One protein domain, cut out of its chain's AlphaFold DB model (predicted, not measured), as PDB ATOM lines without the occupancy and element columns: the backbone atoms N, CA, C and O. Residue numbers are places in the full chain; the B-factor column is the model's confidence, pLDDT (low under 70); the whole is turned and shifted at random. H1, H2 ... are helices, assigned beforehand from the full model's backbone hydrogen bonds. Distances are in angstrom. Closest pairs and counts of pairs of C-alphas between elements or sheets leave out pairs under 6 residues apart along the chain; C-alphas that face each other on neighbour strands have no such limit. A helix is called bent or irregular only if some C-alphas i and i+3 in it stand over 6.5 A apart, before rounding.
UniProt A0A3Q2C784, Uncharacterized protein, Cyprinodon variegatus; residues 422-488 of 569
ATOM      1  N   THR A 422     161.985 198.303  89.325       52.16
ATOM      2  CA  THR A 422     160.782 198.768  90.038       52.16
ATOM      3  C   THR A 422     160.661 200.276  90.265       52.16
ATOM      4  O   THR A 422     159.582 200.846  90.090       52.16
ATOM      5  N   CYS A 423     161.750 200.960  90.631       55.75
ATOM      6  CA  CYS A 423     161.677 202.337  91.147       55.75
ATOM      7  C   CYS A 423     161.351 203.423  90.096       55.75
ATOM      8  O   CYS A 423     160.887 204.509  90.460       55.75
ATOM      9  N   SER A 424     161.611 203.189  88.805       61.97
ATOM     10  CA  SER A 424     161.317 204.172  87.745       61.97
ATOM     11  C   SER A 424     159.858 204.109  87.289       61.97
ATOM     12  O   SER A 424     159.245 205.154  87.066       61.97
ATOM     13  N   LEU A 425     159.285 202.904  87.228       77.50
ATOM     14  CA  LEU A 425     157.925 202.654  86.754       77.50
ATOM     15  C   LEU A 425     156.860 203.250  87.681       77.50
ATOM     16  O   LEU A 425     155.942 203.924  87.216       77.50
ATOM     17  N   CYS A 426     157.001 203.057  88.996       79.94
ATOM     18  CA  CYS A 426     156.061 203.595  89.980       79.94
ATOM     19  C   CYS A 426     155.976 205.124  89.897       79.94
ATOM     20  O   CYS A 426     154.894 205.700  89.793       79.94
ATOM     21  N   ARG A 427     157.122 205.809  89.872       77.81
ATOM     22  CA  ARG A 427     157.155 207.277  89.810       77.81
ATOM     23  C   ARG A 427     156.554 207.822  88.516       77.81
ATOM     24  O   ARG A 427     155.826 208.813  88.575       77.81
ATOM     25  N   ASP A 428     156.833 207.176  87.386       80.81
ATOM     26  CA  ASP A 428     156.276 207.563  86.088       80.81
ATOM     27  C   ASP A 428     154.753 207.380  86.062       80.81
ATOM     28  O   ASP A 428     154.012 208.328  85.792       80.81
ATOM     29  N   PHE A 429     154.261 206.213  86.489       87.19
ATOM     30  CA  PHE A 429     152.831 205.921  86.563       87.19
ATOM     31  C   PHE A 429     152.069 206.927  87.432       87.19
ATOM     32  O   PHE A 429     151.068 207.506  87.002       87.19
ATOM     33  N   PHE A 430     152.558 207.187  88.648       86.75
ATOM     34  CA  PHE A 430     151.864 208.069  89.580       86.75
ATOM     35  C   PHE A 430     151.919 209.547  89.175       86.75
ATOM     36  O   PHE A 430     151.012 210.298  89.548       86.75
ATOM     37  N   SER A 431     152.874 209.959  88.330       81.94
ATOM     38  CA  SER A 431     152.889 211.306  87.738       81.94
ATOM     39  C   SER A 431     151.627 211.602  86.911       81.94
ATOM     40  O   SER A 431     151.144 212.732  86.885       81.94
ATOM     41  N   HIS A 432     151.023 210.566  86.321       85.44
ATOM     42  CA  HIS A 432     149.800 210.654  85.524       85.44
ATOM     43  C   HIS A 432     148.505 210.527  86.344       85.44
ATOM     44  O   HIS A 432     147.412 210.663  85.793       85.44
ATOM     45  N   THR A 433     148.611 210.281  87.652       86.56
ATOM     46  CA  THR A 433     147.466 210.111  88.570       86.56
ATOM     47  C   THR A 433     147.247 211.299  89.508       86.56
ATOM     48  O   THR A 433     146.284 211.297  90.278       86.56
ATOM     49  N   LEU A 434     148.112 212.321  89.444       78.94
ATOM     50  CA  LEU A 434     148.099 213.477  90.349       78.94
ATOM     51  C   LEU A 434     146.737 214.179  90.396       78.94
ATOM     52  O   LEU A 434     146.259 214.515  91.480       78.94
ATOM     53  N   ASP A 435     146.081 214.314  89.244       79.44
ATOM     54  CA  ASP A 435     144.772 214.966  89.110       79.44
ATOM     55  C   ASP A 435     143.639 214.215  89.839       79.44
ATOM     56  O   ASP A 435     142.581 214.784  90.104       79.44
ATOM     57  N   CYS A 436     143.857 212.943  90.176       84.94
ATOM     58  CA  CYS A 436     142.882 212.056  90.803       84.94
ATOM     59  C   CYS A 436     143.227 211.736  92.269       84.94
ATOM     60  O   CYS A 436     142.379 211.878  93.150       84.94
ATOM     61  N   LEU A 437     144.459 211.294  92.541       83.25
ATOM     62  CA  LEU A 437     144.867 210.816  93.869       83.25
ATOM     63  C   LEU A 437     145.401 211.942  94.757       83.25
ATOM     64  O   LEU A 437     145.361 211.830  95.984       83.25
ATOM     65  N   ASN A 438     145.872 213.038  94.151       80.06
ATOM     66  CA  ASN A 438     146.320 214.261  94.812       80.06
ATOM     67  C   ASN A 438     147.230 213.971  96.030       80.06
ATOM     68  O   ASN A 438     148.319 213.413  95.878       80.06
ATOM     69  N   PHE A 439     146.775 214.272  97.248       74.81
ATOM     70  CA  PHE A 439     147.520 214.093  98.501       74.81
ATOM     71  C   PHE A 439     147.770 212.627  98.903       74.81
ATOM     72  O   PHE A 439     148.602 212.383  99.773       74.81
ATOM     73  N   GLN A 440     147.095 211.647  98.290       75.44
ATOM     74  CA  GLN A 440     147.330 210.218  98.554       75.44
ATOM     75  C   GLN A 440     148.457 209.619  97.702       75.44
ATOM     76  O   GLN A 440     148.942 208.534  98.019       75.44
ATOM     77  N   THR A 441     148.906 210.324  96.659       78.12
ATOM     78  CA  THR A 441     149.942 209.860  95.721       78.12
ATOM     79  C   THR A 441     151.209 209.325  96.413       78.12
ATOM     80  O   THR A 441     151.654 208.243  96.041       78.12
ATOM     81  N   PRO A 442     151.772 209.974  97.457       74.94
ATOM     82  CA  PRO A 442     152.974 209.464  98.123       74.94
ATOM     83  C   PRO A 442     152.785 208.091  98.784       74.94
ATOM     84  O   PRO A 442     153.696 207.270  98.755       74.94
ATOM     85  N   ASN A 443     151.597 207.817  99.334       77.88
ATOM     86  CA  ASN A 443     151.297 206.531  99.966       77.88
ATOM     87  C   ASN A 443     151.187 205.418  98.923       77.88
ATOM     88  O   ASN A 443     151.648 204.308  99.155       77.88
ATOM     89  N   TYR A 444     150.590 205.715  97.767       81.12
ATOM     90  CA  TYR A 444     150.475 204.743  96.685       81.12
ATOM     91  C   TYR A 444     151.797 204.502  95.957       81.12
ATOM     92  O   TYR A 444     152.030 203.378  95.528       81.12
ATOM     93  N   ILE A 445     152.683 205.501  95.881       77.44
ATOM     94  CA  ILE A 445     154.067 205.295  95.432       77.44
ATOM     95  C   ILE A 445     154.787 204.354  96.398       77.44
ATOM     96  O   ILE A 445     155.356 203.376  95.939       77.44
ATOM     97  N   ALA A 446     154.688 204.574  97.714       75.00
ATOM     98  CA  ALA A 446     155.287 203.666  98.695       75.00
ATOM     99  C   ALA A 446     154.723 202.237  98.584       75.00
ATOM    100  O   ALA A 446     155.482 201.275  98.578       75.00
ATOM    101  N   LEU A 447     153.404 202.092  98.407       78.31
ATOM    102  CA  LEU A 447     152.770 200.792  98.164       78.31
ATOM    103  C   LEU A 447     153.216 200.153  96.846       78.31
ATOM    104  O   LEU A 447     153.311 198.936  96.777       78.31
ATOM    105  N   CYS A 448     153.433 200.939  95.797       78.12
ATOM    106  CA  CYS A 448     153.912 200.461  94.503       78.12
ATOM    107  C   CYS A 448     155.353 199.972  94.610       78.12
ATOM    108  O   CYS A 448     155.650 198.863  94.181       78.12
ATOM    109  N   ASP A 449     156.205 200.768  95.256       73.00
ATOM    110  CA  ASP A 449     157.589 200.409  95.528       73.00
ATOM    111  C   ASP A 449     157.621 199.107  96.347       73.00
ATOM    112  O   ASP A 449     158.311 198.182  95.955       73.00
ATOM    113  N   GLU A 450     156.801 198.954  97.392       68.94
ATOM    114  CA  GLU A 450     156.732 197.718  98.194       68.94
ATOM    115  C   GLU A 450     156.143 196.508  97.439       68.94
ATOM    116  O   GLU A 450     156.684 195.401  97.536       68.94
ATOM    117  N   ASN A 451     155.044 196.696  96.694       64.44
ATOM    118  CA  ASN A 451     154.363 195.612  95.979       64.44
ATOM    119  C   ASN A 451     155.157 195.132  94.771       64.44
ATOM    120  O   ASN A 451     155.197 193.936  94.533       64.44
ATOM    121  N   LEU A 452     155.777 196.013  93.988       66.62
ATOM    122  CA  LEU A 452     156.553 195.558  92.837       66.62
ATOM    123  C   LEU A 452     157.956 195.086  93.247       66.62
ATOM    124  O   LEU A 452     158.482 194.185  92.600       66.62
ATOM    125  N   TYR A 453     158.543 195.618  94.331       55.59
ATOM    126  CA  TYR A 453     159.851 195.176  94.853       55.59
ATOM    127  C   TYR A 453     159.877 193.688  95.215       55.59
ATOM    128  O   TYR A 453     160.913 193.040  95.114       55.59
ATOM    129  N   THR A 454     158.736 193.118  95.607       52.44
ATOM    130  CA  THR A 454     158.639 191.695  95.955       52.44
ATOM    131  C   THR A 454     158.395 190.764  94.761       52.44
ATOM    132  O   THR A 454     158.446 189.552  94.954       52.44
ATOM    133  N   PHE A 455     158.149 191.285  93.548       55.69
ATOM    134  CA  PHE A 455     157.680 190.497  92.394       55.69
ATOM    135  C   PHE A 455     158.233 190.972  91.029       55.69
ATOM    136  O   PHE A 455     157.540 190.880  90.012       55.69
ATOM    137  N   GLU A 456     159.461 191.507  90.964       52.97
ATOM    138  CA  GLU A 456     160.031 191.970  89.685       52.97
ATOM    139  C   GLU A 456     160.046 190.866  88.613       52.97
ATOM    140  O   GLU A 456     160.574 189.774  88.814       52.97
ATOM    141  N   GLY A 457     159.488 191.184  87.441       53.12
ATOM    142  CA  GLY A 457     159.427 190.293  86.278       53.12
ATOM    143  C   GLY A 457     158.065 189.635  86.050       53.12
ATOM    144  O   GLY A 457     157.818 189.159  84.942       53.12
ATOM    145  N   ASP A 458     157.164 189.669  87.036       62.28
ATOM    146  CA  ASP A 458     155.785 189.213  86.867       62.28
ATOM    147  C   ASP A 458     154.896 190.379  86.409       62.28
ATOM    148  O   ASP A 458     154.488 191.248  87.191       62.28
ATOM    149  N   SER A 459     154.615 190.418  85.102       65.75
ATOM    150  CA  SER A 459     153.722 191.427  84.541       65.75
ATOM    151  C   SER A 459     152.324 191.337  85.141       65.75
ATOM    152  O   SER A 459     151.689 192.368  85.305       65.75
ATOM    153  N   ASP A 460     151.833 190.160  85.521       69.44
ATOM    154  CA  ASP A 460     150.442 189.996  85.943       69.44
ATOM    155  C   ASP A 460     150.180 190.686  87.285       69.44
ATOM    156  O   ASP A 460     149.157 191.362  87.448       69.44
ATOM    157  N   ILE A 461     151.139 190.620  88.214       69.62
ATOM    158  CA  ILE A 461     151.060 191.291  89.522       69.62
ATOM    159  C   ILE A 461     151.133 192.812  89.358       69.62
ATOM    160  O   ILE A 461     150.282 193.541  89.882       69.62
ATOM    161  N   ALA A 462     152.112 193.298  88.592       74.31
ATOM    162  CA  ALA A 462     152.252 194.722  88.302       74.31
ATOM    163  C   ALA A 462     150.998 195.270  87.596       74.31
ATOM    164  O   ALA A 462     150.446 196.302  87.985       74.31
ATOM    165  N   CYS A 463     150.493 194.549  86.596       82.75
ATOM    166  CA  CYS A 463     149.317 194.937  85.832       82.75
ATOM    167  C   CYS A 463     148.043 194.929  86.666       82.75
ATOM    168  O   CYS A 463     147.224 195.835  86.507       82.75
ATOM    169  N   ALA A 464     147.876 193.961  87.568       80.56
ATOM    170  CA  ALA A 464     146.762 193.948  88.507       80.56
ATOM    171  C   ALA A 464     146.801 195.176  89.428       80.56
ATOM    172  O   ALA A 464     145.797 195.878  89.551       80.56
ATOM    173  N   PHE A 465     147.965 195.496  90.003       84.50
ATOM    174  CA  PHE A 465     148.130 196.670  90.862       84.50
ATOM    175  C   PHE A 465     147.793 197.975  90.123       84.50
ATOM    176  O   PHE A 465     146.944 198.749  90.570       84.50
ATOM    177  N   PHE A 466     148.401 198.212  88.960       87.44
ATOM    178  CA  PHE A 466     148.180 199.445  88.201       87.44
ATOM    179  C   PHE A 466     146.751 199.574  87.658       87.44
ATOM    180  O   PHE A 466     146.215 200.686  87.605       87.44
ATOM    181  N   LYS A 467     146.098 198.455  87.320       86.62
ATOM    182  CA  LYS A 467     144.681 198.430  86.938       86.62
ATOM    183  C   LYS A 467     143.782 198.948  88.052       86.62
ATOM    184  O   LYS A 467     142.912 199.773  87.789       86.62
ATOM    185  N   GLU A 468     143.989 198.480  89.282       86.56
ATOM    186  CA  GLU A 468     143.187 198.895  90.437       86.56
ATOM    187  C   GLU A 468     143.336 200.394  90.711       86.56
ATOM    188  O   GLU A 468     142.354 201.089  90.971       86.56
ATOM    189  N   ILE A 469     144.546 200.933  90.553       87.44
ATOM    190  CA  ILE A 469     144.781 202.376  90.668       87.44
ATOM    191  C   ILE A 469     144.081 203.153  89.541       87.44
ATOM    192  O   ILE A 469     143.450 204.182  89.795       87.44
ATOM    193  N   ALA A 470     144.131 202.663  88.300       88.19
ATOM    194  CA  ALA A 470     143.421 203.283  87.183       88.19
ATOM    195  C   ALA A 470     141.888 203.242  87.377       88.19
ATOM    196  O   ALA A 470     141.202 204.224  87.084       88.19
ATOM    197  N   LEU A 471     141.354 202.146  87.930       85.25
ATOM    198  CA  LEU A 471     139.943 202.012  88.310       85.25
ATOM    199  C   LEU A 471     139.556 202.976  89.431       85.25
ATOM    200  O   LEU A 471     138.497 203.603  89.347       85.25
ATOM    201  N   LEU A 472     140.416 203.140  90.441       85.44
ATOM    202  CA  LEU A 472     140.221 204.087  91.539       85.44
ATOM    203  C   LEU A 472     140.084 205.528  91.026       85.44
ATOM    204  O   LEU A 472     139.265 206.291  91.541       85.44
ATOM    205  N   CYS A 473     140.822 205.878  89.969       85.19
ATOM    206  CA  CYS A 473     140.699 207.168  89.289       85.19
ATOM    207  C   CYS A 473     139.501 207.300  88.352       85.19
ATOM    208  O   CYS A 473     139.150 208.406  87.935       85.19
ATOM    209  N   GLY A 474     138.831 206.191  88.065       84.06
ATOM    210  CA  GLY A 474     137.639 206.138  87.244       84.06
ATOM    211  C   GLY A 474     137.942 206.080  85.748       84.06
ATOM    212  O   GLY A 474     138.902 206.653  85.236       84.06
ATOM    213  N   LYS A 475     137.037 205.426  85.015       82.25
ATOM    214  CA  LYS A 475     137.177 205.088  83.586       82.25
ATOM    215  C   LYS A 475     137.215 206.282  82.620       82.25
ATOM    216  O   LYS A 475     137.490 206.113  81.445       82.25
ATOM    217  N   ARG A 476     136.884 207.490  83.089       83.81
ATOM    218  CA  ARG A 476     136.957 208.736  82.297       83.81
ATOM    219  C   ARG A 476     138.241 209.525  82.555       83.81
ATOM    220  O   ARG A 476     138.384 210.636  82.052       83.81
ATOM    221  N   SER A 477     139.114 209.009  83.416       87.25
ATOM    222  CA  SER A 477     140.371 209.664  83.747       87.25
ATOM    223  C   SER A 477     141.389 209.471  82.628       87.25
ATOM    224  O   SER A 477     141.410 208.447  81.954       87.25
ATOM    225  N   HIS A 478     142.288 210.439  82.475       85.31
ATOM    226  CA  HIS A 478     143.372 210.354  81.497       85.31
ATOM    227  C   HIS A 478     144.299 209.146  81.737       85.31
ATOM    228  O   HIS A 478     144.859 208.599  80.787       85.31
ATOM    229  N   ILE A 479     144.458 208.708  82.995       88.88
ATOM    230  CA  ILE A 479     145.245 207.513  83.312       88.88
ATOM    231  C   ILE A 479     144.568 206.238  82.797       88.88
ATOM    232  O   ILE A 479     145.266 205.353  82.313       88.88
ATOM    233  N   TRP A 480     143.234 206.152  82.798       89.50
ATOM    234  CA  TRP A 480     142.512 204.980  82.290       89.50
ATOM    235  C   TRP A 480     142.847 204.651  80.824       89.50
ATOM    236  O   TRP A 480     142.993 203.486  80.468       89.50
ATOM    237  N   ASP A 481     143.064 205.664  79.987       84.62
ATOM    238  CA  ASP A 481     143.368 205.454  78.565       84.62
ATOM    239  C   ASP A 481     144.828 205.043  78.302       84.62
ATOM    240  O   ASP A 481     145.165 204.599  77.204       84.62
ATOM    241  N   LYS A 482     145.725 205.221  79.280       86.88
ATOM    242  CA  LYS A 482     147.182 205.088  79.085       86.88
ATOM    243  C   LYS A 482     147.872 204.139  80.053       86.88
ATOM    244  O   LYS A 482     149.024 203.786  79.810       86.88
ATOM    245  N   TRP A 483     147.195 203.703  81.115       88.81
ATOM    246  CA  TRP A 483     147.810 202.932  82.195       88.81
ATOM    247  C   TRP A 483     148.491 201.662  81.684       88.81
ATOM    248  O   TRP A 483     149.582 201.353  82.142       88.81
ATOM    249  N   ARG A 484     147.912 200.970  80.692       85.69
ATOM    250  CA  ARG A 484     148.496 199.749  80.107       85.69
ATOM    251  C   ARG A 484     149.791 200.015  79.356       85.69
ATOM    252  O   ARG A 484     150.707 199.204  79.415       85.69
ATOM    253  N   THR A 485     149.860 201.142  78.656       86.62
ATOM    254  CA  THR A 485     151.056 201.563  77.923       86.62
ATOM    255  C   THR A 485     152.168 201.946  78.892       86.62
ATOM    256  O   THR A 485     153.313 201.576  78.675       86.62
ATOM    257  N   ILE A 486     151.822 202.649  79.974       86.44
ATOM    258  CA  ILE A 486     152.786 203.089  80.991       86.44
ATOM    259  C   ILE A 486     153.286 201.891  81.806       86.44
ATOM    260  O   ILE A 486     154.486 201.711  81.960       86.44
ATOM    261  N   ALA A 487     152.374 201.033  82.267       84.75
ATOM    262  CA  ALA A 487     152.669 199.842  83.063       84.75
ATOM    263  C   ALA A 487     153.225 198.655  82.250       84.75
ATOM    264  O   ALA A 487     153.551 197.627  82.832       84.75
ATOM    265  N   ASN A 488     153.314 198.782  80.921       83.00
ATOM    266  CA  ASN A 488     153.695 197.715  79.994       83.00
ATOM    267  C   ASN A 488     152.867 196.422  80.174       83.00
ATOM    268  O   ASN A 488     153.401 195.329  80.341       83.00
TER     269      ASN A 488
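AT A GLANCE: This is residues 422 to 488 of the 569 residues of an uncharacterized protein of Cyprinodon variegatus (UniProt A0A3Q2C784). Picture a small up-and-down bundle of three helices, with H1 and H2 side by side, H3 completing a triangle with them, and the short H4 bridging H1 and H3 on the side away from H2. The bundle is uneven: H1 meets H2 over many residues, while H2 and H3 come together only where residues 448 to 452 meet residues 461 to 465, and the first part of H2 turns off at a kink. The printed part has 67 residues with four named helices in the order H1, H2, H3, H4 and no named strand; the class is all helix. It is compact, with a radius of gyration of the C-alphas of 10.8 A, and rounded, spanning 29 by 22 by 16 A.

HOW THE PARTS SIT: Begin with the longest helix, H2, residues 434 to 453, which has a kink of 87 degrees near residue 441 and is irregular, with C-alphas 436 and 439 lying 9.2 A apart. Look next at H1, residues 422 to 431: it touches H2, and their closest C-alphas, those of Cys 426 and Cys 448, are 5.9 A apart. These two form a helical hairpin at a shallow tilt of 11 degrees, opposite ways. H3, residues 459 to 472, only just touches H2, with 3 pairs of C-alphas within 8 A, the closest being Leu 452 and Ala 462 at 6.3 A. They too form a helical hairpin, at a shallow tilt of 20 degrees, opposite ways. H1, H2 and H3 make an up-and-down bundle, each running against the one before it. H1 and H3 are near each other, with 10 pairs of C-alphas within 10 A. H4, residues 483 to 486, touches H1, closest at the C-alphas of Phe 429 and Ile 486, 6.3 A, and touches H3, closest at those of Ala 470 and Trp 483, 6.7 A. H4 is apart from H2. Every O i to N i+4 pair is within hydrogen-bond range in H3, against 4 of 6 in H1 and 11 of 16 in H2; H4 is too short for such a pair.

IN THESE COORDINATES: Find C-alpha 434 at (148.099, 213.477, 90.349); from there H2 runs 22.2 A to C-alpha 453. H1 starts at C-alpha 422, (160.782, 198.768, 90.038), and covers 15.0 A. H3 covers 19.8 A, and H4 ends at C-alpha 486, (152.786, 203.089, 80.991).

THE WHOLE: The C-alphas farthest apart, those of Thr 454 and Arg 476, are 30.8 A from each other. The printed part has no cut. The links H1 to H2 and H2 to H3 are tight, and H3 to H4 is short, with 10 residues. The mean pLDDT of the printed part is 77.7; look for values under 70 at residues 422 to 424 and 450 to 461.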